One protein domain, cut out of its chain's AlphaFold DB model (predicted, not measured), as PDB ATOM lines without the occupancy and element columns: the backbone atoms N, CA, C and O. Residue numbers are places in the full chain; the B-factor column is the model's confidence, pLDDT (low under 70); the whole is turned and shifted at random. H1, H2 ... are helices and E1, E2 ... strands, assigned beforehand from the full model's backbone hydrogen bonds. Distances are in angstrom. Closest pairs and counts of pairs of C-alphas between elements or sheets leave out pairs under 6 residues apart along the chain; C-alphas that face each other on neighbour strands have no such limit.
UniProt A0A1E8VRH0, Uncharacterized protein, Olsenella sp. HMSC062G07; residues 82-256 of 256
ATOM      1  N   TRP A  82     -55.620 -54.990  -4.274       76.81
ATOM      2  CA  TRP A  82     -55.530 -55.802  -5.492       76.81
ATOM      3  C   TRP A  82     -54.213 -56.568  -5.573       76.81
ATOM      4  O   TRP A  82     -54.110 -57.550  -6.310       76.81
ATOM      5  N   SER A  83     -53.219 -56.146  -4.793       81.19
ATOM      6  CA  SER A  83     -51.913 -56.781  -4.714       81.19
ATOM      7  C   SER A  83     -51.339 -56.788  -3.290       81.19
ATOM      8  O   SER A  83     -51.669 -55.924  -2.470       81.19
ATOM      9  N   PRO A  84     -50.409 -57.716  -2.995       85.31
ATOM     10  CA  PRO A  84     -49.646 -57.703  -1.749       85.31
ATOM     11  C   PRO A  84     -48.936 -56.364  -1.502       85.31
ATOM     12  O   PRO A  84     -48.859 -55.891  -0.370       85.31
ATOM     13  N   GLN A  85     -48.435 -55.728  -2.560       87.75
ATOM     14  CA  GLN A  85     -47.719 -54.459  -2.486       87.75
ATOM     15  C   GLN A  85     -48.644 -53.292  -2.119       87.75
ATOM     16  O   GLN A  85     -48.265 -52.461  -1.294       87.75
ATOM     17  N   GLU A  86     -49.871 -53.257  -2.647       86.94
ATOM     18  CA  GLU A  86     -50.897 -52.308  -2.196       86.94
ATOM     19  C   GLU A  86     -51.266 -52.533  -0.729       86.94
ATOM     20  O   GLU A  86     -51.359 -51.569   0.032       86.94
ATOM     21  N   ALA A  87     -51.431 -53.792  -0.304       87.81
ATOM     22  CA  ALA A  87     -51.734 -54.122   1.089       87.81
ATOM     23  C   ALA A  87     -50.611 -53.668   2.034       87.81
ATOM     24  O   ALA A  87     -50.878 -53.110   3.104       87.81
ATOM     25  N   LEU A  88     -49.354 -53.861   1.623       91.06
ATOM     26  CA  LEU A  88     -48.175 -53.385   2.338       91.06
ATOM     27  C   LEU A  88     -48.160 -51.859   2.420       91.06
ATOM     28  O   LEU A  88     -48.000 -51.316   3.514       91.06
ATOM     29  N   LEU A  89     -48.352 -51.160   1.298       92.31
ATOM     30  CA  LEU A  89     -48.359 -49.699   1.270       92.31
ATOM     31  C   LEU A  89     -49.485 -49.144   2.150       92.31
ATOM     32  O   LEU A  89     -49.222 -48.334   3.039       92.31
ATOM     33  N   ALA A  90     -50.715 -49.637   1.992       89.81
ATOM     34  CA  ALA A  90     -51.851 -49.255   2.831       89.81
ATOM     35  C   ALA A  90     -51.571 -49.512   4.322       89.81
ATOM     36  O   ALA A  90     -51.856 -48.658   5.164       89.81
ATOM     37  N   THR A  91     -50.939 -50.647   4.645       91.12
ATOM     38  CA  THR A  91     -50.519 -50.988   6.011       91.12
ATOM     39  C   THR A  91     -49.528 -49.972   6.567       91.12
ATOM     40  O   THR A  91     -49.743 -49.458   7.664       91.12
ATOM     41  N   MET A  92     -48.476 -49.633   5.816       94.50
ATOM     42  CA  MET A  92     -47.475 -48.651   6.245       94.50
ATOM     43  C   MET A  92     -48.093 -47.267   6.475       94.50
ATOM     44  O   MET A  92     -47.789 -46.614   7.478       94.50
ATOM     45  N   LEU A  93     -48.985 -46.829   5.579       93.38
ATOM     46  CA  LEU A  93     -49.664 -45.533   5.677       93.38
ATOM     47  C   LEU A  93     -50.590 -45.462   6.902       93.38
ATOM     48  O   LEU A  93     -50.603 -44.445   7.599       93.38
ATOM     49  N   ALA A  94     -51.334 -46.536   7.188       90.00
ATOM     50  CA  ALA A  94     -52.318 -46.570   8.270       90.00
ATOM     51  C   ALA A  94     -51.724 -46.845   9.659       90.00
ATOM     52  O   ALA A  94     -52.268 -46.393  10.672       90.00
ATOM     53  N   LEU A  95     -50.617 -47.586   9.726       91.56
ATOM     54  CA  LEU A  95     -50.012 -48.009  10.984       91.56
ATOM     55  C   LEU A  95     -49.598 -46.792  11.850       91.56
ATOM     56  O   LEU A  95     -49.069 -45.806  11.327       91.56
ATOM     57  N   PRO A  96     -49.799 -46.831  13.185       91.38
ATOM     58  CA  PRO A  96     -49.397 -45.735  14.064       91.38
ATOM     59  C   PRO A  96     -47.894 -45.436  14.011       91.38
ATOM     60  O   PRO A  96     -47.072 -46.356  13.984       91.38
ATOM     61  N   GLY A  97     -47.526 -44.155  14.129       92.25
ATOM     62  CA  GLY A  97     -46.134 -43.696  14.057       92.25
ATOM     63  C   GLY A  97     -45.202 -44.386  15.050       92.25
ATOM     64  O   GLY A  97     -44.170 -44.942  14.679       92.25
ATOM     65  N   GLY A  98     -45.632 -44.482  16.312       91.56
ATOM     66  CA  GLY A  98     -44.892 -45.183  17.368       91.56
ATOM     67  C   GLY A  98     -44.759 -46.700  17.167       91.56
ATOM     68  O   GLY A  98     -44.127 -47.366  17.982       91.56
ATOM     69  N   ARG A  99     -45.357 -47.268  16.114       90.56
ATOM     70  CA  ARG A  99     -45.230 -48.679  15.723       90.56
ATOM     71  C   ARG A  99     -44.474 -48.871  14.406       90.56
ATOM     72  O   ARG A  99     -44.387 -50.010  13.966       90.56
ATOM     73  N   GLY A 100     -43.908 -47.808  13.828       92.25
ATOM     74  CA  GLY A 100     -43.194 -47.868  12.552       92.25
ATOM     75  C   GLY A 100     -44.091 -47.658  11.330       92.25
ATOM     76  O   GLY A 100     -43.791 -48.200  10.274       92.25
ATOM     77  N   GLY A 101     -45.190 -46.908  11.465       93.81
ATOM     78  CA  GLY A 101     -46.012 -46.453  10.337       93.81
ATOM     79  C   GLY A 101     -46.004 -44.935  10.165       93.81
ATOM     80  O   GLY A 101     -45.232 -44.237  10.825       93.81
ATOM     81  N   TYR A 102     -46.877 -44.425   9.295       94.56
ATOM     82  CA  TYR A 102     -46.973 -42.989   8.984       94.56
ATOM     83  C   TYR A 102     -48.163 -42.276   9.623       94.56
ATOM     84  O   TYR A 102     -48.227 -41.050   9.587       94.56
ATOM     85  N   GLU A 103     -49.085 -43.018  10.236       91.44
ATOM     86  CA  GLU A 103     -50.258 -42.459  10.910       91.44
ATOM     87  C   GLU A 103     -51.078 -41.502  10.022       91.44
ATOM     88  O   GLU A 103     -51.528 -40.440  10.456       91.44
ATOM     89  N   LEU A 104     -51.293 -41.883   8.762       88.44
ATOM     90  CA  LEU A 104     -52.117 -41.132   7.802       88.44
ATOM     91  C   LEU A 104     -53.609 -41.506   7.879       88.44
ATOM     92  O   LEU A 104     -54.407 -41.142   7.013       88.44
ATOM     93  N   GLY A 105     -53.993 -42.202   8.952       74.62
ATOM     94  CA  GLY A 105     -55.346 -42.682   9.203       74.62
ATOM     95  C   GLY A 105     -55.682 -43.939   8.403       74.62
ATOM     96  O   GLY A 105     -54.810 -44.566   7.812       74.62
ATOM     97  N   ASN A 106     -56.962 -44.314   8.391       66.12
ATOM     98  CA  ASN A 106     -57.439 -45.470   7.633       66.12
ATOM     99  C   ASN A 106     -57.405 -45.150   6.136       66.12
ATOM    100  O   ASN A 106     -58.436 -44.800   5.558       66.12
ATOM    101  N   ALA A 107     -56.220 -45.237   5.535       63.28
ATOM    102  CA  ALA A 107     -56.049 -45.252   4.097       63.28
ATOM    103  C   ALA A 107     -56.919 -46.390   3.547       63.28
ATOM    104  O   ALA A 107     -56.751 -47.556   3.912       63.28
ATOM    105  N   ARG A 108     -57.938 -46.033   2.769       65.31
ATOM    106  CA  ARG A 108     -58.912 -46.992   2.255       65.31
ATOM    107  C   ARG A 108     -58.455 -47.434   0.890       65.31
ATOM    108  O   ARG A 108     -58.378 -46.611  -0.013       65.31
ATOM    109  N   VAL A 109     -58.226 -48.725   0.734       62.38
ATOM    110  CA  VAL A 109     -58.227 -49.298  -0.603       62.38
ATOM    111  C   VAL A 109     -59.647 -49.176  -1.154       62.38
ATOM    112  O   VAL A 109     -60.615 -49.466  -0.442       62.38
ATOM    113  N   MET A 110     -59.794 -48.639  -2.363       64.00
ATOM    114  CA  MET A 110     -61.111 -48.285  -2.892       64.00
ATOM    115  C   MET A 110     -61.643 -49.286  -3.910       64.00
ATOM    116  O   MET A 110     -60.913 -49.875  -4.700       64.00
ATOM    117  N   THR A 111     -62.972 -49.399  -3.942       51.66
ATOM    118  CA  THR A 111     -63.716 -50.088  -5.000       51.66
ATOM    119  C   THR A 111     -64.847 -49.173  -5.488       51.66
ATOM    120  O   THR A 111     -65.871 -49.038  -4.831       51.66
ATOM    121  N   GLY A 112     -64.642 -48.500  -6.625       51.19
ATOM    122  CA  GLY A 112     -65.622 -47.593  -7.252       51.19
ATOM    123  C   GLY A 112     -65.842 -46.235  -6.546       51.19
ATOM    124  O   GLY A 112     -66.120 -46.167  -5.353       51.19
ATOM    125  N   ILE A 113     -65.744 -45.125  -7.292       46.03
ATOM    126  CA  ILE A 113     -66.263 -43.807  -6.905       46.03
ATOM    127  C   ILE A 113     -67.329 -43.510  -7.951       46.03
ATOM    128  O   ILE A 113     -67.029 -43.267  -9.120       46.03
ATOM    129  N   SER A 114     -68.591 -43.570  -7.537       40.91
ATOM    130  CA  SER A 114     -69.695 -43.147  -8.391       40.91
ATOM    131  C   SER A 114     -69.878 -41.642  -8.235       40.91
ATOM    132  O   SER A 114     -70.419 -41.191  -7.230       40.91
ATOM    133  N   ASN A 115     -69.411 -40.876  -9.221       45.50
ATOM    134  CA  ASN A 115     -69.728 -39.460  -9.393       45.50
ATOM    135  C   ASN A 115     -70.233 -39.234 -10.824       45.50
ATOM    136  O   ASN A 115     -69.762 -39.866 -11.763       45.50
ATOM    137  N   ALA A 116     -71.165 -38.294 -11.012       42.09
ATOM    138  CA  ALA A 116     -71.823 -38.042 -12.302       42.09
ATOM    139  C   ALA A 116     -70.877 -37.583 -13.439       42.09
ATOM    140  O   ALA A 116     -71.275 -37.589 -14.600       42.09
ATOM    141  N   MET A 117     -69.636 -37.192 -13.119       39.81
ATOM    142  CA  MET A 117     -68.620 -36.756 -14.089       39.81
ATOM    143  C   MET A 117     -67.491 -37.772 -14.321       39.81
ATOM    144  O   MET A 117     -66.574 -37.494 -15.092       39.81
ATOM    145  N   THR A 118     -67.525 -38.936 -13.667       52.50
ATOM    146  CA  THR A 118     -66.508 -39.985 -13.811       52.50
ATOM    147  C   THR A 118     -67.152 -41.283 -14.267       52.50
ATOM    148  O   THR A 118     -68.330 -41.543 -14.012       52.50
ATOM    149  N   ARG A 119     -66.385 -42.155 -14.935       56.53
ATOM    150  CA  ARG A 119     -66.825 -43.552 -15.024       56.53
ATOM    151  C   ARG A 119     -66.902 -44.080 -13.591       56.53
ATOM    152  O   ARG A 119     -65.931 -43.946 -12.853       56.53
ATOM    153  N   ALA A 120     -68.019 -44.709 -13.221       52.66
ATOM    154  CA  ALA A 120     -68.247 -45.238 -11.869       52.66
ATOM    155  C   ALA A 120     -67.147 -46.214 -11.382       52.66
ATOM    156  O   ALA A 120     -67.036 -46.491 -10.190       52.66
ATOM    157  N   SER A 121     -66.319 -46.723 -12.302       63.19
ATOM    158  CA  SER A 121     -65.178 -47.598 -12.038       63.19
ATOM    159  C   SER A 121     -63.871 -46.882 -11.673       63.19
ATOM    160  O   SER A 121     -62.919 -47.566 -11.302       63.19
ATOM    161  N   ARG A 122     -63.758 -45.549 -11.791       76.50
ATOM    162  CA  ARG A 122     -62.497 -44.855 -11.482       76.50
ATOM    163  C   ARG A 122     -62.355 -44.598  -9.997       76.50
ATOM    164  O   ARG A 122     -63.090 -43.797  -9.431       76.50
ATOM    165  N   VAL A 123     -61.353 -45.232  -9.406       78.31
ATOM    166  CA  VAL A 123     -60.892 -44.980  -8.044       78.31
ATOM    167  C   VAL A 123     -59.381 -44.955  -7.990       78.31
ATOM    168  O   VAL A 123     -58.758 -45.602  -8.837       78.31
ATOM    169  N   PRO A 124     -58.799 -44.229  -7.024       86.88
ATOM    170  CA  PRO A 124     -57.427 -44.494  -6.643       86.88
ATOM    171  C   PRO A 124     -57.325 -45.873  -5.995       86.88
ATOM    172  O   PRO A 124     -58.269 -46.313  -5.336       86.88
ATOM    173  N   ASP A 125     -56.175 -46.523  -6.121       85.56
ATOM    174  CA  ASP A 125     -55.946 -47.813  -5.462       85.56
ATOM    175  C   ASP A 125     -55.980 -47.643  -3.939       85.56
ATOM    176  O   ASP A 125     -56.562 -48.461  -3.233       85.56
ATOM    177  N   ILE A 126     -55.451 -46.525  -3.426       88.44
ATOM    178  CA  ILE A 126     -55.515 -46.149  -2.008       88.44
ATOM    179  C   ILE A 126     -55.989 -44.698  -1.878       88.44
ATOM    180  O   ILE A 126     -55.387 -43.792  -2.438       88.44
ATOM    181  N   LEU A 127     -57.025 -44.438  -1.084       87.69
ATOM    182  CA  LEU A 127     -57.488 -43.093  -0.733       87.69
ATOM    183  C   LEU A 127     -57.111 -42.752   0.712       87.69
ATOM    184  O   LEU A 127     -57.444 -43.494   1.639       87.69
ATOM    185  N   LEU A 128     -56.458 -41.608   0.925       85.38
ATOM    186  CA  LEU A 128     -56.117 -41.140   2.268       85.38
ATOM    187  C   LEU A 128     -57.364 -40.710   3.054       85.38
ATOM    188  O   LEU A 128     -58.417 -40.398   2.496       85.38
ATOM    189  N   ALA A 129     -57.234 -40.622   4.380       78.62
ATOM    190  CA  ALA A 129     -58.343 -40.261   5.265       78.62
ATOM    191  C   ALA A 129     -58.958 -38.875   4.970       78.62
ATOM    192  O   ALA A 129     -60.145 -38.675   5.233       78.62
ATOM    193  N   CYS A 130     -58.191 -37.940   4.390       72.50
ATOM    194  CA  CYS A 130     -58.683 -36.626   3.957       72.50
ATOM    195  C   CYS A 130     -59.620 -36.683   2.736       72.50
ATOM    196  O   CYS A 130     -60.281 -35.693   2.440       72.50
ATOM    197  N   LYS A 131     -59.698 -37.832   2.044       77.81
ATOM    198  CA  LYS A 131     -60.532 -38.107   0.859       77.81
ATOM    199  C   LYS A 131     -60.272 -37.240  -0.379       77.81
ATOM    200  O   LYS A 131     -60.958 -37.418  -1.378       77.81
ATOM    201  N   THR A 132     -59.293 -36.344  -0.334       84.25
ATOM    202  CA  THR A 132     -58.918 -35.463  -1.451       84.25
ATOM    203  C   THR A 132     -57.618 -35.878  -2.127       84.25
ATOM    204  O   THR A 132     -57.332 -35.412  -3.224       84.25
ATOM    205  N   VAL A 133     -56.835 -36.758  -1.497       89.12
ATOM    206  CA  VAL A 133     -55.574 -37.279  -2.031       89.12
ATOM    207  C   VAL A 133     -55.589 -38.802  -1.986       89.12
ATOM    208  O   VAL A 133     -55.927 -39.397  -0.959       89.12
ATOM    209  N   GLY A 134     -55.218 -39.424  -3.098       90.44
ATOM    210  CA  GLY A 134     -55.068 -40.863  -3.249       90.44
ATOM    211  C   GLY A 134     -53.744 -41.255  -3.900       90.44
ATOM    212  O   GLY A 134     -52.918 -40.413  -4.256       90.44
ATOM    213  N   ILE A 135     -53.551 -42.559  -4.038       92.12
ATOM    214  CA  ILE A 135     -52.380 -43.197  -4.625       92.12
ATOM    215  C   ILE A 135     -52.861 -44.203  -5.665       92.12
ATOM    216  O   ILE A 135     -53.755 -44.998  -5.373       92.12
ATOM    217  N   ASN A 136     -52.238 -44.173  -6.839       91.75
ATOM    218  CA  ASN A 136     -52.278 -45.259  -7.813       91.75
ATOM    219  C   ASN A 136     -50.957 -46.029  -7.712       91.75
ATOM    220  O   ASN A 136     -49.895 -45.405  -7.684       91.75
ATOM    221  N   TYR A 137     -51.016 -47.350  -7.604       89.31
ATOM    222  CA  TYR A 137     -49.845 -48.203  -7.474       89.31
ATOM    223  C   TYR A 137     -49.480 -48.854  -8.813       89.31
ATOM    224  O   TYR A 137     -50.128 -49.790  -9.279       89.31
ATOM    225  N   ASP A 138     -48.370 -48.404  -9.395       88.50
ATOM    226  CA  ASP A 138     -47.818 -48.918 -10.646       88.50
ATOM    227  C   ASP A 138     -46.727 -49.958 -10.337       88.50
ATOM    228  O   ASP A 138     -45.534 -49.660 -10.222       88.50
ATOM    229  N   GLY A 139     -47.142 -51.216 -10.169       81.69
ATOM    230  CA  GLY A 139     -46.222 -52.340  -9.972       81.69
ATOM    231  C   GLY A 139     -45.455 -52.752 -11.242       81.69
ATOM    232  O   GLY A 139     -45.831 -52.398 -12.358       81.69
ATOM    233  N   TRP A 140     -44.421 -53.591 -11.100       73.88
ATOM    234  CA  TRP A 140     -43.597 -54.103 -12.220       73.88
ATOM    235  C   TRP A 140     -44.390 -54.672 -13.410       73.88
ATOM    236  O   TRP A 140     -44.020 -54.469 -14.564       73.88
ATOM    237  N   GLY A 141     -45.486 -55.386 -13.142       74.00
ATOM    238  CA  GLY A 141     -46.332 -55.985 -14.178       74.00
ATOM    239  C   GLY A 141     -47.311 -55.010 -14.835       74.00
ATOM    240  O   GLY A 141     -48.061 -55.413 -15.721       74.00
ATOM    241  N   HIS A 142     -47.346 -53.743 -14.411       79.62
ATOM    242  CA  HIS A 142     -48.398 -52.815 -14.810       79.62
ATOM    243  C   HIS A 142     -48.403 -52.579 -16.322       79.62
ATOM    244  O   HIS A 142     -49.414 -52.833 -16.966       79.62
ATOM    245  N   PHE A 143     -47.286 -52.192 -16.934       83.38
ATOM    246  CA  PHE A 143     -47.261 -51.858 -18.367       83.38
ATOM    247  C   PHE A 143     -46.955 -53.028 -19.316       83.38
ATOM    248  O   PHE A 143     -46.828 -52.800 -20.517       83.38
ATOM    249  N   GLY A 144     -46.837 -54.262 -18.817       84.62
ATOM    250  CA  GLY A 144     -46.517 -55.426 -19.657       84.62
ATOM    251  C   GLY A 144     -45.176 -55.299 -20.397       84.62
ATOM    252  O   GLY A 144     -45.031 -55.742 -21.537       84.62
ATOM    253  N   ILE A 145     -44.202 -54.610 -19.786       88.81
ATOM    254  CA  ILE A 145     -42.910 -54.299 -20.422       88.81
ATOM    255  C   ILE A 145     -42.156 -55.593 -20.745       88.81
ATOM    256  O   ILE A 145     -41.600 -55.718 -21.831       88.81
ATOM    257  N   MET A 146     -42.215 -56.593 -19.862       88.94
ATOM    258  CA  MET A 146     -41.565 -57.890 -20.068       88.94
ATOM    259  C   MET A 146     -42.164 -58.668 -21.249       88.94
ATOM    260  O   MET A 146     -41.456 -59.382 -21.956       88.94
ATOM    261  N   GLU A 147     -43.476 -58.582 -21.465       91.06
ATOM    262  CA  GLU A 147     -44.172 -59.181 -22.608       91.06
ATOM    263  C   GLU A 147     -43.773 -58.477 -23.905       91.06
ATOM    264  O   GLU A 147     -43.492 -59.136 -24.908       91.06
ATOM    265  N   LEU A 148     -43.686 -57.146 -23.867       94.50
ATOM    266  CA  LEU A 148     -43.226 -56.341 -24.992       94.50
ATOM    267  C   LEU A 148     -41.770 -56.658 -25.364       94.50
ATOM    268  O   LEU A 148     -41.468 -56.843 -26.544       94.50
ATOM    269  N   GLU A 149     -40.880 -56.740 -24.375       95.19
ATOM    270  CA  GLU A 149     -39.474 -57.110 -24.562       95.19
ATOM    271  C   GLU A 149     -39.345 -58.515 -25.150       95.19
ATOM    272  O   GLU A 149     -38.634 -58.701 -26.139       95.19
ATOM    273  N   ARG A 150     -40.086 -59.493 -24.613       95.19
ATOM    274  CA  ARG A 150     -40.113 -60.861 -25.151       95.19
ATOM    275  C   ARG A 150     -40.581 -60.894 -26.605       95.19
ATOM    276  O   ARG A 150     -39.940 -61.551 -27.422       95.19
ATOM    277  N   ALA A 151     -41.636 -60.154 -26.947       96.25
ATOM    278  CA  ALA A 151     -42.112 -60.054 -28.326       96.25
ATOM    279  C   ALA A 151     -41.069 -59.393 -29.251       96.25
ATOM    280  O   ALA A 151     -40.862 -59.840 -30.379       96.25
ATOM    281  N   ALA A 152     -40.367 -58.363 -28.767       96.94
ATOM    282  CA  ALA A 152     -39.322 -57.678 -29.529       96.94
ATOM    283  C   ALA A 152     -38.100 -58.574 -29.783       96.94
ATOM    284  O   ALA A 152     -37.617 -58.643 -30.914       96.94
ATOM    285  N   VAL A 153     -37.630 -59.295 -28.758       97.50
ATOM    286  CA  VAL A 153     -36.551 -60.287 -28.888       97.50
ATOM    287  C   VAL A 153     -36.966 -61.401 -29.843       97.50
ATOM    288  O   VAL A 153     -36.189 -61.766 -30.722       97.50
ATOM    289  N   GLY A 154     -38.204 -61.890 -29.720       96.00
ATOM    290  CA  GLY A 154     -38.767 -62.875 -30.634       96.00
ATOM    291  C   GLY A 154     -38.674 -62.410 -32.086       96.00
ATOM    292  O   GLY A 154     -38.130 -63.124 -32.922       96.00
ATOM    293  N   LEU A 155     -39.139 -61.202 -32.408       97.19
ATOM    294  CA  LEU A 155     -39.021 -60.679 -33.773       97.19
ATOM    295  C   LEU A 155     -37.557 -60.529 -34.224       97.19
ATOM    296  O   LEU A 155     -37.238 -60.838 -35.367       97.19
ATOM    297  N   GLY A 156     -36.655 -60.103 -33.336       96.94
ATOM    298  CA  GLY A 156     -35.225 -59.997 -33.645       96.94
ATOM    299  C   GLY A 156     -34.556 -61.341 -33.965       96.94
ATOM    300  O   GLY A 156     -33.617 -61.382 -34.755       96.94
ATOM    301  N   GLN A 157     -35.049 -62.438 -33.383       97.19
ATOM    302  CA  GLN A 157     -34.572 -63.799 -33.655       97.19
ATOM    303  C   GLN A 157     -35.113 -64.392 -34.962       97.19
ATOM    304  O   GLN A 157     -34.526 -65.341 -35.472       97.19
ATOM    305  N   ASP A 158     -36.222 -63.868 -35.488       96.12
ATOM    306  CA  ASP A 158     -36.812 -64.306 -36.762       96.12
ATOM    307  C   ASP A 158     -37.302 -63.095 -37.579       96.12
ATOM    308  O   ASP A 158     -38.508 -62.807 -37.644       96.12
ATOM    309  N   PRO A 159     -36.358 -62.320 -38.152       90.00
ATOM    310  CA  PRO A 159     -36.688 -61.131 -38.920       90.00
ATOM    311  C   PRO A 159     -37.388 -61.525 -40.227       90.00
ATOM    312  O   PRO A 159     -36.782 -62.139 -41.102       90.00
ATOM    313  N   GLY A 160     -38.659 -61.149 -40.369       93.25
ATOM    314  CA  GLY A 160     -39.494 -61.484 -41.532       93.25
ATOM    315  C   GLY A 160     -40.737 -62.307 -41.191       93.25
ATOM    316  O   GLY A 160     -41.606 -62.475 -42.041       93.25
ATOM    317  N   SER A 161     -40.863 -62.774 -39.948       97.50
ATOM    318  CA  SER A 161     -42.081 -63.429 -39.475       97.50
ATOM    319  C   SER A 161     -43.217 -62.427 -39.249       97.50
ATOM    320  O   SER A 161     -43.201 -61.654 -38.284       97.50
ATOM    321  N   ASP A 162     -44.245 -62.488 -40.099       97.25
ATOM    322  CA  ASP A 162     -45.473 -61.694 -39.953       97.25
ATOM    323  C   ASP A 162     -46.167 -61.948 -38.608       97.25
ATOM    324  O   ASP A 162     -46.691 -61.021 -37.986       97.25
ATOM    325  N   GLN A 163     -46.123 -63.191 -38.114       97.25
ATOM    326  CA  GLN A 163     -46.679 -63.548 -36.812       97.25
ATOM    327  C   GLN A 163     -45.970 -62.789 -35.682       97.25
ATOM    328  O   GLN A 163     -46.632 -62.147 -34.866       97.25
ATOM    329  N   ARG A 164     -44.631 -62.806 -35.639       96.44
ATOM    330  CA  ARG A 164     -43.878 -62.115 -34.577       96.44
ATOM    331  C   ARG A 164     -43.992 -60.595 -34.686       96.44
ATOM    332  O   ARG A 164     -44.049 -59.902 -33.670       96.44
ATOM    333  N   ALA A 165     -44.078 -60.069 -35.908       97.31
ATOM    334  CA  ALA A 165     -44.348 -58.654 -36.133       97.31
ATOM    335  C   ALA A 165     -45.730 -58.256 -35.588       97.31
ATOM    336  O   ALA A 165     -45.862 -57.220 -34.926       97.31
ATOM    337  N   HIS A 166     -46.742 -59.102 -35.803       97.38
ATOM    338  CA  HIS A 166     -48.082 -58.909 -35.257       97.38
ATOM    339  C   HIS A 166     -48.101 -58.980 -33.723       97.38
ATOM    340  O   HIS A 166     -48.660 -58.088 -33.087       97.38
ATOM    341  N   GLU A 167     -47.448 -59.976 -33.117       96.81
ATOM    342  CA  GLU A 167     -47.337 -60.109 -31.656       96.81
ATOM    343  C   GLU A 167     -46.721 -58.854 -31.018       96.81
ATOM    344  O   GLU A 167     -47.284 -58.290 -30.076       96.81
ATOM    345  N   LEU A 168     -45.618 -58.344 -31.578       97.56
ATOM    346  CA  LEU A 168     -45.002 -57.098 -31.120       97.56
ATOM    347  C   LEU A 168     -45.951 -55.898 -31.266       97.56
ATOM    348  O   LEU A 168     -46.037 -55.062 -30.362       97.56
ATOM    349  N   ALA A 169     -46.672 -55.795 -32.386       97.44
ATOM    350  CA  ALA A 169     -47.638 -54.721 -32.610       97.44
ATOM    351  C   ALA A 169     -48.792 -54.758 -31.591       97.44
ATOM    352  O   ALA A 169     -49.180 -53.708 -31.071       97.44
ATOM    353  N   VAL A 170     -49.294 -55.951 -31.260       97.00
ATOM    354  CA  VAL A 170     -50.326 -56.166 -30.233       97.00
ATOM    355  C   VAL A 170     -49.823 -55.708 -28.863       97.00
ATOM    356  O   VAL A 170     -50.505 -54.913 -28.216       97.00
ATOM    357  N   GLN A 171     -48.615 -56.113 -28.449       96.25
ATOM    358  CA  GLN A 171     -48.056 -55.702 -27.151       96.25
ATOM    359  C   GLN A 171     -47.811 -54.189 -27.074       96.25
ATOM    360  O   GLN A 171     -48.167 -53.546 -26.084       96.25
ATOM    361  N   ARG A 172     -47.286 -53.573 -28.146       96.69
ATOM    362  CA  ARG A 172     -47.119 -52.106 -28.221       96.69
ATOM    363  C   ARG A 172     -48.449 -51.376 -28.084       96.69
ATOM    364  O   ARG A 172     -48.531 -50.363 -27.385       96.69
ATOM    365  N   ARG A 173     -49.487 -51.876 -28.759       96.56
ATOM    366  CA  ARG A 173     -50.832 -51.305 -28.699       96.56
ATOM    367  C   ARG A 173     -51.425 -51.437 -27.298       96.56
ATOM    368  O   ARG A 173     -51.897 -50.432 -26.776       96.56
ATOM    369  N   ALA A 174     -51.345 -52.616 -26.682       93.56
ATOM    370  CA  ALA A 174     -51.850 -52.859 -25.333       93.56
ATOM    371  C   ALA A 174     -51.184 -51.940 -24.293       93.56
ATOM    372  O   ALA A 174     -51.882 -51.288 -23.514       93.56
ATOM    373  N   LEU A 175     -49.851 -51.792 -24.343       94.38
ATOM    374  CA  LEU A 175     -49.121 -50.855 -23.481       94.38
ATOM    375  C   LEU A 175     -49.619 -49.420 -23.679       94.38
ATOM    376  O   LEU A 175     -49.896 -48.710 -22.708       94.38
ATOM    377  N   ARG A 176     -49.772 -48.981 -24.937       95.44
ATOM    378  CA  ARG A 176     -50.249 -47.625 -25.241       95.44
ATOM    379  C   ARG A 176     -51.676 -47.396 -24.755       95.44
ATOM    380  O   ARG A 176     -51.953 -46.327 -24.212       95.44
ATOM    381  N   GLU A 177     -52.566 -48.357 -24.965       94.19
ATOM    382  CA  GLU A 177     -53.953 -48.293 -24.506       94.19
ATOM    383  C   GLU A 177     -54.011 -48.165 -22.983       94.19
ATOM    384  O   GLU A 177     -54.684 -47.259 -22.491       94.19
ATOM    385  N   LYS A 178     -53.227 -48.969 -22.254       90.56
ATOM    386  CA  LYS A 178     -53.143 -48.899 -20.792       90.56
ATOM    387  C   LYS A 178     -52.604 -47.558 -20.293       90.56
ATOM    388  O   LYS A 178     -53.262 -46.898 -19.498       90.56
ATOM    389  N   TYR A 179     -51.486 -47.088 -20.847       92.94
ATOM    390  CA  TYR A 179     -50.934 -45.771 -20.510       92.94
ATOM    391  C   TYR A 179     -51.950 -44.639 -20.724       92.94
ATOM    392  O   TYR A 179     -52.097 -43.748 -19.888       92.94
ATOM    393  N   VAL A 180     -52.660 -44.647 -21.857       94.56
ATOM    394  CA  VAL A 180     -53.680 -43.629 -22.149       94.56
ATOM    395  C   VAL A 180     -54.867 -43.744 -21.193       94.56
ATOM    396  O   VAL A 180     -55.425 -42.713 -20.808       94.56
ATOM    397  N   ASP A 181     -55.261 -44.961 -20.818       90.44
ATOM    398  CA  ASP A 181     -56.330 -45.198 -19.850       90.44
ATOM    399  C   ASP A 181     -55.982 -44.652 -18.459       90.44
ATOM    400  O   ASP A 181     -56.808 -43.948 -17.873       90.44
ATOM    401  N   ASP A 182     -54.749 -44.850 -17.987       90.31
ATOM    402  CA  ASP A 182     -54.279 -44.306 -16.706       90.31
ATOM    403  C   ASP A 182     -54.276 -42.772 -16.717       90.31
ATOM    404  O   ASP A 182     -54.835 -42.134 -15.827       90.31
ATOM    405  N   ARG A 183     -53.799 -42.140 -17.801       92.62
ATOM    406  CA  ARG A 183     -53.850 -40.667 -17.935       92.62
ATOM    407  C   ARG A 183     -55.272 -40.117 -18.023       92.62
ATOM    408  O   ARG A 183     -55.512 -38.941 -17.740       92.62
ATOM    409  N   ARG A 184     -56.233 -40.919 -18.489       91.38
ATOM    410  CA  ARG A 184     -57.658 -40.557 -18.451       91.38
ATOM    411  C   ARG A 184     -58.199 -40.696 -17.034       91.38
ATOM    412  O   ARG A 184     -58.825 -39.751 -16.571       91.38
ATOM    413  N   ARG A 185     -57.883 -41.795 -16.341       87.94
ATOM    414  CA  ARG A 185     -58.222 -42.009 -14.929       87.94
ATOM    415  C   ARG A 185     -57.727 -40.860 -14.052       87.94
ATOM    416  O   ARG A 185     -58.541 -40.303 -13.327       87.94
ATOM    417  N   ASP A 186     -56.464 -40.457 -14.165       89.56
ATOM    418  CA  ASP A 186     -55.902 -39.360 -13.361       89.56
ATOM    419  C   ASP A 186     -56.667 -38.046 -13.572       89.56
ATOM    420  O   ASP A 186     -56.998 -37.343 -12.619       89.56
ATOM    421  N   ARG A 187     -57.019 -37.723 -14.826       90.00
ATOM    422  CA  ARG A 187     -57.812 -36.523 -15.140       90.00
ATOM    423  C   ARG A 187     -59.248 -36.620 -14.631       90.00
ATOM    424  O   ARG A 187     -59.782 -35.619 -14.164       90.00
ATOM    425  N   GLU A 188     -59.869 -37.792 -14.741       89.50
ATOM    426  CA  GLU A 188     -61.221 -38.053 -14.231       89.50
ATOM    427  C   GLU A 188     -61.260 -37.919 -12.698       89.50
ATOM    428  O   GLU A 188     -62.144 -37.247 -12.168       89.50
ATOM    429  N   LEU A 189     -60.275 -38.481 -11.988       87.50
ATOM    430  CA  LEU A 189     -60.148 -38.356 -10.532       87.50
ATOM    431  C   LEU A 189     -59.892 -36.907 -10.111       87.50
ATOM    432  O   LEU A 189     -60.588 -36.398  -9.231       87.50
ATOM    433  N   LEU A 190     -58.990 -36.208 -10.805       88.56
ATOM    434  CA  LEU A 190     -58.724 -34.795 -10.545       88.56
ATOM    435  C   LEU A 190     -59.982 -33.937 -10.744       88.56
ATOM    436  O   LEU A 190     -60.285 -33.086  -9.910       88.56
ATOM    437  N   ALA A 191     -60.751 -34.185 -11.810       87.25
ATOM    438  CA  ALA A 191     -62.024 -33.505 -12.057       87.25
ATOM    439  C   ALA A 191     -63.088 -33.821 -10.990       87.25
ATOM    440  O   ALA A 191     -63.975 -33.003 -10.747       87.25
ATOM    441  N   ALA A 192     -62.990 -34.977 -10.328       84.56
ATOM    442  CA  ALA A 192     -63.807 -35.343  -9.173       84.56
ATOM    443  C   ALA A 192     -63.286 -34.775  -7.837       84.56
ATOM    444  O   ALA A 192     -63.863 -35.075  -6.791       84.56
ATOM    445  N   GLY A 193     -62.224 -33.962  -7.854       86.19
ATOM    446  CA  GLY A 193     -61.623 -33.373  -6.655       86.19
ATOM    447  C   GLY A 193     -60.705 -34.323  -5.881       86.19
ATOM    448  O   GLY A 193     -60.392 -34.050  -4.722       86.19
ATOM    449  N   VAL A 194     -60.283 -35.430  -6.501       88.06
ATOM    450  CA  VAL A 194     -59.334 -36.390  -5.930       88.06
ATOM    451  C   VAL A 194     -58.019 -36.293  -6.688       88.06
ATOM    452  O   VAL A 194     -57.918 -36.690  -7.846       88.06
ATOM    453  N   GLU A 195     -56.991 -35.781  -6.030       90.06
ATOM    454  CA  GLU A 195     -55.646 -35.779  -6.584       90.06
ATOM    455  C   GLU A 195     -54.969 -37.135  -6.356       90.06
ATOM    456  O   GLU A 195     -55.032 -37.675  -5.253       90.06
ATOM    457  N   THR A 196     -54.294 -37.684  -7.364       90.38
ATOM    458  CA  THR A 196     -53.542 -38.938  -7.240       90.38
ATOM    459  C   THR A 196     -52.043 -38.726  -7.394       90.38
ATOM    460  O   THR A 196     -51.583 -38.042  -8.307       90.38
ATOM    461  N   LEU A 197     -51.271 -39.355  -6.506       93.44
ATOM    462  CA  LEU A 197     -49.848 -39.610  -6.721       93.44
ATOM    463  C   LEU A 197     -49.667 -41.032  -7.245       93.44
ATOM    464  O   LEU A 197     -50.391 -41.941  -6.849       93.44
ATOM    465  N   VAL A 198     -48.695 -41.227  -8.128       93.12
ATOM    466  CA  VAL A 198     -48.304 -42.568  -8.571       93.12
ATOM    467  C   VAL A 198     -47.196 -43.058  -7.649       93.12
ATOM    468  O   VAL A 198     -46.187 -42.371  -7.501       93.12
ATOM    469  N   ALA A 199     -47.399 -44.219  -7.036       93.88
ATOM    470  CA  ALA A 199     -46.376 -44.951  -6.304       93.88
ATOM    471  C   ALA A 199     -45.925 -46.143  -7.146       93.88
ATOM    472  O   ALA A 199     -46.758 -46.820  -7.744       93.88
ATOM    473  N   THR A 200     -44.631 -46.433  -7.169       91.69
ATOM    474  CA  THR A 200     -44.091 -47.574  -7.913       91.69
ATOM    475  C   THR A 200     -43.510 -48.631  -6.980       91.69
ATOM    476  O   THR A 200     -43.403 -48.458  -5.761       91.69
ATOM    477  N   SER A 201     -43.109 -49.775  -7.535       88.44
ATOM    478  CA  SER A 201     -42.391 -50.794  -6.764       88.44
ATOM    479  C   SER A 201     -41.067 -50.288  -6.168       88.44
ATOM    480  O   SER A 201     -40.627 -50.803  -5.138       88.44
ATOM    481  N   GLU A 202     -40.440 -49.280  -6.770       90.75
ATOM    482  CA  GLU A 202     -39.219 -48.631  -6.284       90.75
ATOM    483  C   GLU A 202     -39.446 -47.813  -5.007       90.75
ATOM    484  O   GLU A 202     -38.573 -47.793  -4.137       90.75
ATOM    485  N   ASP A 203     -40.626 -47.213  -4.841       94.62
ATOM    486  CA  ASP A 203     -40.978 -46.481  -3.617       94.62
ATOM    487  C   ASP A 203     -41.103 -47.409  -2.404       94.62
ATOM    488  O   ASP A 203     -40.961 -46.980  -1.265       94.62
ATOM    489  N   LEU A 204     -41.326 -48.707  -2.633       91.75
ATOM    490  CA  LEU A 204     -41.393 -49.729  -1.583       91.75
ATOM    491  C   LEU A 204     -40.049 -50.441  -1.358       91.75
ATOM    492  O   LEU A 204     -39.970 -51.391  -0.572       91.75
ATOM    493  N   ARG A 205     -38.986 -50.033  -2.064       90.12
ATOM    494  CA  ARG A 205     -37.675 -50.697  -2.012       90.12
ATOM    495  C   ARG A 205     -36.982 -50.510  -0.671       90.12
ATOM    496  O   ARG A 205     -36.348 -51.452  -0.196       90.12
ATOM    497  N   ASP A 206     -37.073 -49.334  -0.078       93.44
ATOM    498  CA  ASP A 206     -36.465 -49.027   1.208       93.44
ATOM    499  C   ASP A 206     -37.203 -47.875   1.891       93.44
ATOM    500  O   ASP A 206     -38.108 -47.256   1.331       93.44
ATOM    501  N   VAL A 207     -36.853 -47.619   3.152       95.38
ATOM    502  CA  VAL A 207     -37.545 -46.603   3.947       95.38
ATOM    503  C   VAL A 207     -37.302 -45.193   3.417       95.38
ATOM    504  O   VAL A 207     -38.147 -44.331   3.615       95.38
ATOM    505  N   SER A 208     -36.176 -44.936   2.745       95.25
ATOM    506  CA  SER A 208     -35.830 -43.588   2.297       95.25
ATOM    507  C   SER A 208     -36.687 -43.155   1.110       95.25
ATOM    508  O   SER A 208     -37.189 -42.029   1.098       95.25
ATOM    509  N   THR A 209     -36.928 -44.062   0.157       95.94
ATOM    510  CA  THR A 209     -37.833 -43.808  -0.971       95.94
ATOM    511  C   THR A 209     -39.285 -43.721  -0.504       95.94
ATOM    512  O   THR A 209     -39.997 -42.788  -0.883       95.94
ATOM    513  N   LEU A 210     -39.697 -44.594   0.421       96.62
ATOM    514  CA  LEU A 210     -41.042 -44.542   0.994       96.62
ATOM    515  C   LEU A 210     -41.287 -43.265   1.816       96.62
ATOM    516  O   LEU A 210     -42.337 -42.637   1.679       96.62
ATOM    517  N   ASP A 211     -40.323 -42.841   2.639       97.31
ATOM    518  CA  ASP A 211     -40.398 -41.587   3.397       97.31
ATOM    519  C   ASP A 211     -40.542 -40.384   2.445       97.31
ATOM    520  O   ASP A 211     -41.288 -39.447   2.744       97.31
ATOM    521  N   LEU A 212     -39.859 -40.395   1.291       96.81
ATOM    522  CA  LEU A 212     -39.982 -39.345   0.277       96.81
ATOM    523  C   LEU A 212     -41.391 -39.303  -0.333       96.81
ATOM    524  O   LEU A 212     -41.987 -38.222  -0.382       96.81
ATOM    525  N   LEU A 213     -41.944 -40.454  -0.731       96.62
ATOM    526  CA  LEU A 213     -43.328 -40.554  -1.210       96.62
ATOM    527  C   LEU A 213     -44.308 -40.012  -0.160       96.62
ATOM    528  O   LEU A 213     -45.197 -39.217  -0.469       96.62
ATOM    529  N   VAL A 214     -44.120 -40.370   1.113       96.06
ATOM    530  CA  VAL A 214     -44.994 -39.904   2.199       96.06
ATOM    531  C   VAL A 214     -44.855 -38.404   2.460       96.06
ATOM    532  O   VAL A 214     -45.860 -37.731   2.700       96.06
ATOM    533  N   ARG A 215     -43.650 -37.833   2.350       96.06
ATOM    534  CA  ARG A 215     -43.459 -36.372   2.408       96.06
ATOM    535  C   ARG A 215     -44.251 -35.669   1.307       96.06
ATOM    536  O   ARG A 215     -44.902 -34.662   1.587       96.06
ATOM    537  N   GLN A 216     -44.219 -36.199   0.086       95.50
ATOM    538  CA  GLN A 216     -44.987 -35.656  -1.036       95.50
ATOM    539  C   GLN A 216     -46.495 -35.767  -0.776       95.50
ATOM    540  O   GLN A 216     -47.202 -34.768  -0.909       95.50
ATOM    541  N   LEU A 217     -46.975 -36.923  -0.303       93.19
ATOM    542  CA  LEU A 217     -48.377 -37.127   0.082       93.19
ATOM    543  C   LEU A 217     -48.843 -36.117   1.132       93.19
ATOM    544  O   LEU A 217     -49.900 -35.513   0.966       93.19
ATOM    545  N   ILE A 218     -48.048 -35.886   2.181       93.12
ATOM    546  CA  ILE A 218     -48.363 -34.903   3.226       93.12
ATOM    547  C   ILE A 218     -48.466 -33.496   2.640       93.12
ATOM    548  O   ILE A 218     -49.447 -32.805   2.897       93.12
ATOM    549  N   VAL A 219     -47.492 -33.074   1.827       93.31
ATOM    550  CA  VAL A 219     -47.512 -31.744   1.195       93.31
ATOM    551  C   VAL A 219     -48.788 -31.546   0.373       93.31
ATOM    552  O   VAL A 219     -49.414 -30.488   0.454       93.31
ATOM    553  N   ARG A 220     -49.205 -32.562  -0.393       91.69
ATOM    554  CA  ARG A 220     -50.422 -32.483  -1.216       91.69
ATOM    555  C   ARG A 220     -51.692 -32.538  -0.372       91.69
ATOM    556  O   ARG A 220     -52.602 -31.750  -0.611       91.69
ATOM    557  N   ALA A 221     -51.738 -33.380   0.658       88.88
ATOM    558  CA  ALA A 221     -52.875 -33.459   1.572       88.88
ATOM    559  C   ALA A 221     -53.092 -32.146   2.345       88.88
ATOM    560  O   ALA A 221     -54.229 -31.691   2.465       88.88
ATOM    561  N   GLU A 222     -52.016 -31.503   2.810       90.88
ATOM    562  CA  GLU A 222     -52.072 -30.190   3.463       90.88
ATOM    563  C   GLU A 222     -52.568 -29.102   2.499       90.88
ATOM    564  O   GLU A 222     -53.408 -28.282   2.878       90.88
ATOM    565  N   ALA A 223     -52.093 -29.114   1.248       89.31
ATOM    566  CA  ALA A 223     -52.514 -28.161   0.223       89.31
ATOM    567  C   ALA A 223     -53.990 -28.333  -0.179       89.31
ATOM    568  O   ALA A 223     -54.688 -27.341  -0.374       89.31
ATOM    569  N   ALA A 224     -54.472 -29.576  -0.281       83.44
ATOM    570  CA  ALA A 224     -55.838 -29.880  -0.702       83.44
ATOM    571  C   ALA A 224     -56.870 -29.746   0.432       83.44
ATOM    572  O   ALA A 224     -58.004 -29.342   0.191       83.44
ATOM    573  N   GLY A 225     -56.506 -30.121   1.664       73.69
ATOM    574  CA  GLY A 225     -57.427 -30.193   2.805       73.69
ATOM    575  C   GLY A 225     -57.327 -29.036   3.803       73.69
ATOM    576  O   GLY A 225     -58.146 -28.957   4.716       73.69
ATOM    577  N   GLY A 226     -56.310 -28.173   3.698       69.44
ATOM    578  CA  GLY A 226     -56.080 -27.046   4.614       69.44
ATOM    579  C   GLY A 226     -55.687 -27.434   6.050       69.44
ATOM    580  O   GLY A 226     -55.389 -26.561   6.866       69.44
ATOM    581  N   GLN A 227     -55.660 -28.728   6.381       78.81
ATOM    582  CA  GLN A 227     -55.237 -29.241   7.681       78.81
ATOM    583  C   GLN A 227     -53.736 -29.513   7.683       78.81
ATOM    584  O   GLN A 227     -53.238 -30.250   6.840       78.81
ATOM    585  N   ARG A 228     -53.019 -28.953   8.662       87.81
ATOM    586  CA  ARG A 228     -51.585 -29.211   8.851       87.81
ATOM    587  C   ARG A 228     -51.357 -30.593   9.459       87.81
ATOM    588  O   ARG A 228     -51.943 -30.924  10.487       87.81
ATOM    589  N   MET A 229     -50.420 -31.346   8.896       90.94
ATOM    590  CA  MET A 229     -50.031 -32.688   9.337       90.94
ATOM    591  C   MET A 229     -48.720 -32.636  10.131       90.94
ATOM    592  O   MET A 229     -47.793 -33.419   9.919       90.94
ATOM    593  N   ALA A 230     -48.624 -31.676  11.058       92.62
ATOM    594  CA  ALA A 230     -47.407 -31.404  11.827       92.62
ATOM    595  C   ALA A 230     -46.898 -32.641  12.585       92.62
ATOM    596  O   ALA A 230     -45.694 -32.873  12.664       92.62
ATOM    597  N   ARG A 231     -47.817 -33.474  13.089       92.44
ATOM    598  CA  ARG A 231     -47.471 -34.731  13.755       92.44
ATOM    599  C   ARG A 231     -46.777 -35.700  12.799       92.44
ATOM    600  O   ARG A 231     -45.731 -36.232  13.143       92.44
ATOM    601  N   GLN A 232     -47.326 -35.911  11.605       93.94
ATOM    602  CA  GLN A 232     -46.752 -36.811  10.605       93.94
ATOM    603  C   GLN A 232     -45.412 -36.297  10.072       93.94
ATOM    604  O   GLN A 232     -44.492 -37.087   9.868       93.94
ATOM    605  N   ARG A 233     -45.254 -34.974   9.940       94.69
ATOM    606  CA  ARG A 233     -43.954 -34.352   9.640       94.69
ATOM    607  C   ARG A 233     -42.916 -34.658  10.723       94.69
ATOM    608  O   ARG A 233     -41.842 -35.150  10.397       94.69
ATOM    609  N   ALA A 234     -43.268 -34.485  11.997       94.81
ATOM    610  CA  ALA A 234     -42.376 -34.817  13.109       94.81
ATOM    611  C   ALA A 234     -42.011 -36.317  13.154       94.81
ATOM    612  O   ALA A 234     -40.870 -36.669  13.450       94.81
ATOM    613  N   LEU A 235     -42.947 -37.216  12.812       94.50
ATOM    614  CA  LEU A 235     -42.665 -38.657  12.702       94.50
ATOM    615  C   LEU A 235     -41.605 -38.966  11.629       94.50
ATOM    616  O   LEU A 235     -40.769 -39.849  11.828       94.50
ATOM    617  N   LEU A 236     -41.640 -38.250  10.501       95.62
ATOM    618  CA  LEU A 236     -40.680 -38.395   9.401       95.62
ATOM    619  C   LEU A 236     -39.301 -37.805   9.717       95.62
ATOM    620  O   LEU A 236     -38.315 -38.205   9.107       95.62
ATOM    621  N   GLU A 237     -39.224 -36.846  10.635       95.12
ATOM    622  CA  GLU A 237     -37.970 -36.214  11.072       95.12
ATOM    623  C   GLU A 237     -37.247 -37.017  12.163       95.12
ATOM    624  O   GLU A 237     -36.064 -36.804  12.414       95.12
ATOM    625  N   SER A 238     -37.933 -37.963  12.805       96.25
ATOM    626  CA  SER A 238     -37.357 -38.791  13.863       96.25
ATOM    627  C   SER A 238     -36.554 -39.974  13.308       96.25
ATOM    628  O   SER A 238     -37.113 -40.900  12.719       96.25
ATOM    629  N   GLU A 239     -35.246 -39.986  13.580       94.50
ATOM    630  CA  GLU A 239     -34.326 -41.054  13.161       94.50
ATOM    631  C   GLU A 239     -34.648 -42.410  13.813       94.50
ATOM    632  O   GLU A 239     -34.681 -43.441  13.141       94.50
ATOM    633  N   SER A 240     -34.982 -42.423  15.108       95.31
ATOM    634  CA  SER A 240     -35.361 -43.658  15.809       95.31
ATOM    635  C   SER A 240     -36.637 -44.279  15.234       95.31
ATOM    636  O   SER A 240     -36.750 -45.502  15.130       95.31
ATOM    637  N   LEU A 241     -37.592 -43.447  14.808       95.88
ATOM    638  CA  LEU A 241     -38.793 -43.920  14.127       95.88
ATOM    639  C   LEU A 241     -38.511 -44.341  12.683       95.88
ATOM    640  O   LEU A 241     -39.140 -45.291  12.226       95.88
ATOM    641  N   ALA A 242     -37.565 -43.706  11.988       95.88
ATOM    642  CA  ALA A 242     -37.128 -44.131  10.656       95.88
ATOM    643  C   ALA A 242     -36.520 -45.539  10.682       95.88
ATOM    644  O   ALA A 242     -36.896 -46.385   9.869       95.88
ATOM    645  N   HIS A 243     -35.668 -45.835  11.670       96.12
ATOM    646  CA  HIS A 243     -35.129 -47.184  11.860       96.12
ATOM    647  C   HIS A 243     -36.249 -48.211  12.072       96.12
ATOM    648  O   HIS A 243     -36.323 -49.222  11.376       96.12
ATOM    649  N   ARG A 244     -37.205 -47.896  12.952       96.00
ATOM    650  CA  ARG A 244     -38.354 -48.769  13.207       96.00
ATOM    651  C   ARG A 244     -39.246 -48.963  11.976       96.00
ATOM    652  O   ARG A 244     -39.748 -50.062  11.756       96.00
ATOM    653  N   ARG A 245     -39.455 -47.921  11.160       96.75
ATOM    654  CA  ARG A 245     -40.161 -48.035   9.868       96.75
ATOM    655  C   ARG A 245     -39.421 -48.975   8.917       96.75
ATOM    656  O   ARG A 245     -40.069 -49.792   8.268       96.75
ATOM    657  N   ALA A 246     -38.091 -48.900   8.863       96.00
ATOM    658  CA  ALA A 246     -37.274 -49.777   8.028       96.00
ATOM    659  C   ALA A 246     -37.404 -51.253   8.438       96.00
ATOM    660  O   ALA A 246     -37.590 -52.107   7.573       96.00
ATOM    661  N   GLU A 247     -37.382 -51.548   9.742       94.94
ATOM    662  CA  GLU A 247     -37.593 -52.905  10.267       94.94
ATOM    663  C   GLU A 247     -38.976 -53.455   9.891       94.94
ATOM    664  O   GLU A 247     -39.098 -54.602   9.447       94.94
ATOM    665  N   VAL A 248     -40.023 -52.631  10.031       94.44
ATOM    666  CA  VAL A 248     -41.392 -53.015   9.659       94.44
ATOM    667  C   VAL A 248     -41.487 -53.261   8.157       94.44
ATOM    668  O   VAL A 248     -41.980 -54.312   7.752       94.44
ATOM    669  N   LEU A 249     -40.982 -52.339   7.333       94.31
ATOM    670  CA  LEU A 249     -40.993 -52.471   5.877       94.31
ATOM    671  C   LEU A 249     -40.255 -53.739   5.431       94.31
ATOM    672  O   LEU A 249     -40.789 -54.505   4.631       94.31
ATOM    673  N   ALA A 250     -39.063 -53.999   5.974       90.50
ATOM    674  CA  ALA A 250     -38.301 -55.208   5.678       90.50
ATOM    675  C   ALA A 250     -39.081 -56.477   6.058       90.50
ATOM    676  O   ALA A 250     -39.169 -57.401   5.253       90.50
ATOM    677  N   SER A 251     -39.707 -56.486   7.238       88.19
ATOM    678  CA  SER A 251     -40.511 -57.616   7.719       88.19
ATOM    679  C   SER A 251     -41.766 -57.859   6.879       88.19
ATOM    680  O   SER A 251     -42.182 -58.995   6.713       88.19
ATOM    681  N   LEU A 252     -42.402 -56.811   6.351       86.62
ATOM    682  CA  LEU A 252     -43.567 -56.972   5.478       86.62
ATOM    683  C   LEU A 252     -43.171 -57.459   4.087       86.62
ATOM    684  O   LEU A 252     -43.867 -58.282   3.500       86.62
ATOM    685  N   ARG A 253     -42.022 -57.008   3.583       84.50
ATOM    686  CA  ARG A 253     -41.484 -57.433   2.286       84.50
ATOM    687  C   ARG A 253     -41.032 -58.887   2.246       84.50
ATOM    688  O   ARG A 253     -40.717 -59.358   1.159       84.50
ATOM    689  N   THR A 254     -40.925 -59.578   3.378       77.00
ATOM    690  CA  THR A 254     -40.731 -61.036   3.383       77.00
ATOM    691  C   THR A 254     -42.051 -61.796   3.277       77.00
ATOM    692  O   THR A 254     -42.026 -62.976   2.937       77.00
ATOM    693  N   LEU A 255     -43.185 -61.139   3.548       67.88
ATOM    694  CA  LEU A 255     -44.529 -61.713   3.435       67.88
ATOM    695  C   LEU A 255     -45.104 -61.519   2.028       67.88
ATOM    696  O   LEU A 255     -45.708 -62.432   1.484       67.88
ATOM    697  N   THR A 256     -44.904 -60.336   1.448       58.31
ATOM    698  CA  THR A 256     -45.268 -59.969   0.063       58.31
ATOM    699  C   THR A 256     -44.112 -60.240  -0.880       58.31
ATOM    700  O   THR A 256     -44.278 -60.470  -2.097       58.31
TER     701      THR A 256
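What this domain is: This is residues 82 to 256 of the 256 residues of an uncharacterized protein of Olsenella sp. HMSC062G07 (UniProt A0A1E8VRH0). What shape does the model make? A long helical hairpin of H2 and H3 reaches like an arm from a body in which H4 packs on two short parallel strands, E1 and E2. Within that body H5 folds back along H4, H1 has one end close to E1, and H6 meets H4 at residue 207. What is printed? There are 175 residues with six named helices and two named strands, in the order H1 E1 H2 H3 E2 H4 H5 H6; the class is mostly helix, and the sheet, order E1 E2, is parallel. How spread out is it? It is only just loose, close to compact, with a radius of gyration of the C-alphas of 19.2 A and spans of 62 by 42 by 22 A.

How they stand to each other: What comes closest to the first helix? H1, residues 84 to 94, is close but not clearly touching to H6, residues 239 to 252, at a shallow tilt of 29 degrees, opposite ways; their closest C-alphas, of Leu 88 and Leu 252, are 6.6 A apart. How do the strands pair? E1, residues 133 to 138, and E2, residues 195 to 200, are parallel at 30 degrees, with N 136 and O 197 within hydrogen-bond range at 2.9 A. Between them H2, residues 145 to 157, and H3, residues 162 to 191, complete a strand-helix-strand unit, two parallel neighbour strands with helices between, whose crossover is right-handed. How do the helices meet? H2 and H3 touch as a hairpin at 21 degrees, opposite ways, closest at the C-alphas of Ala 151 and Leu 168, 5.0 A. H4, residues 207 to 225, touches H5, residues 230 to 237, as a hairpin at 18 degrees, closest at the C-alphas of Asp 211 and Leu 236, 6.8 A. In the six helices every O i to N i+4 pair is within hydrogen-bond range.

Where its parts are: Where does the first helix begin? H1 begins at C-alpha 84 (-49.646, -57.703, -1.749). Which elements are long? H3 measures 43.0 A from first to last C-alpha, H4 25.8 A, H6 19.9 A and H2 18.3 A. Where does the last helix end? H6 ends at C-alpha 252 (-43.567, -56.972, 5.478).

The domain as a whole: How large is it? The two C-alphas farthest apart, of Gly 160 and Arg 231, are 61.9 A apart. Is it continuous? The printed part has no cut; the link from H1 to E1, 38 residues, is long. Where is confidence low? Residues 106 to 121, 226 and 255 to 256 are under 70 in pLDDT.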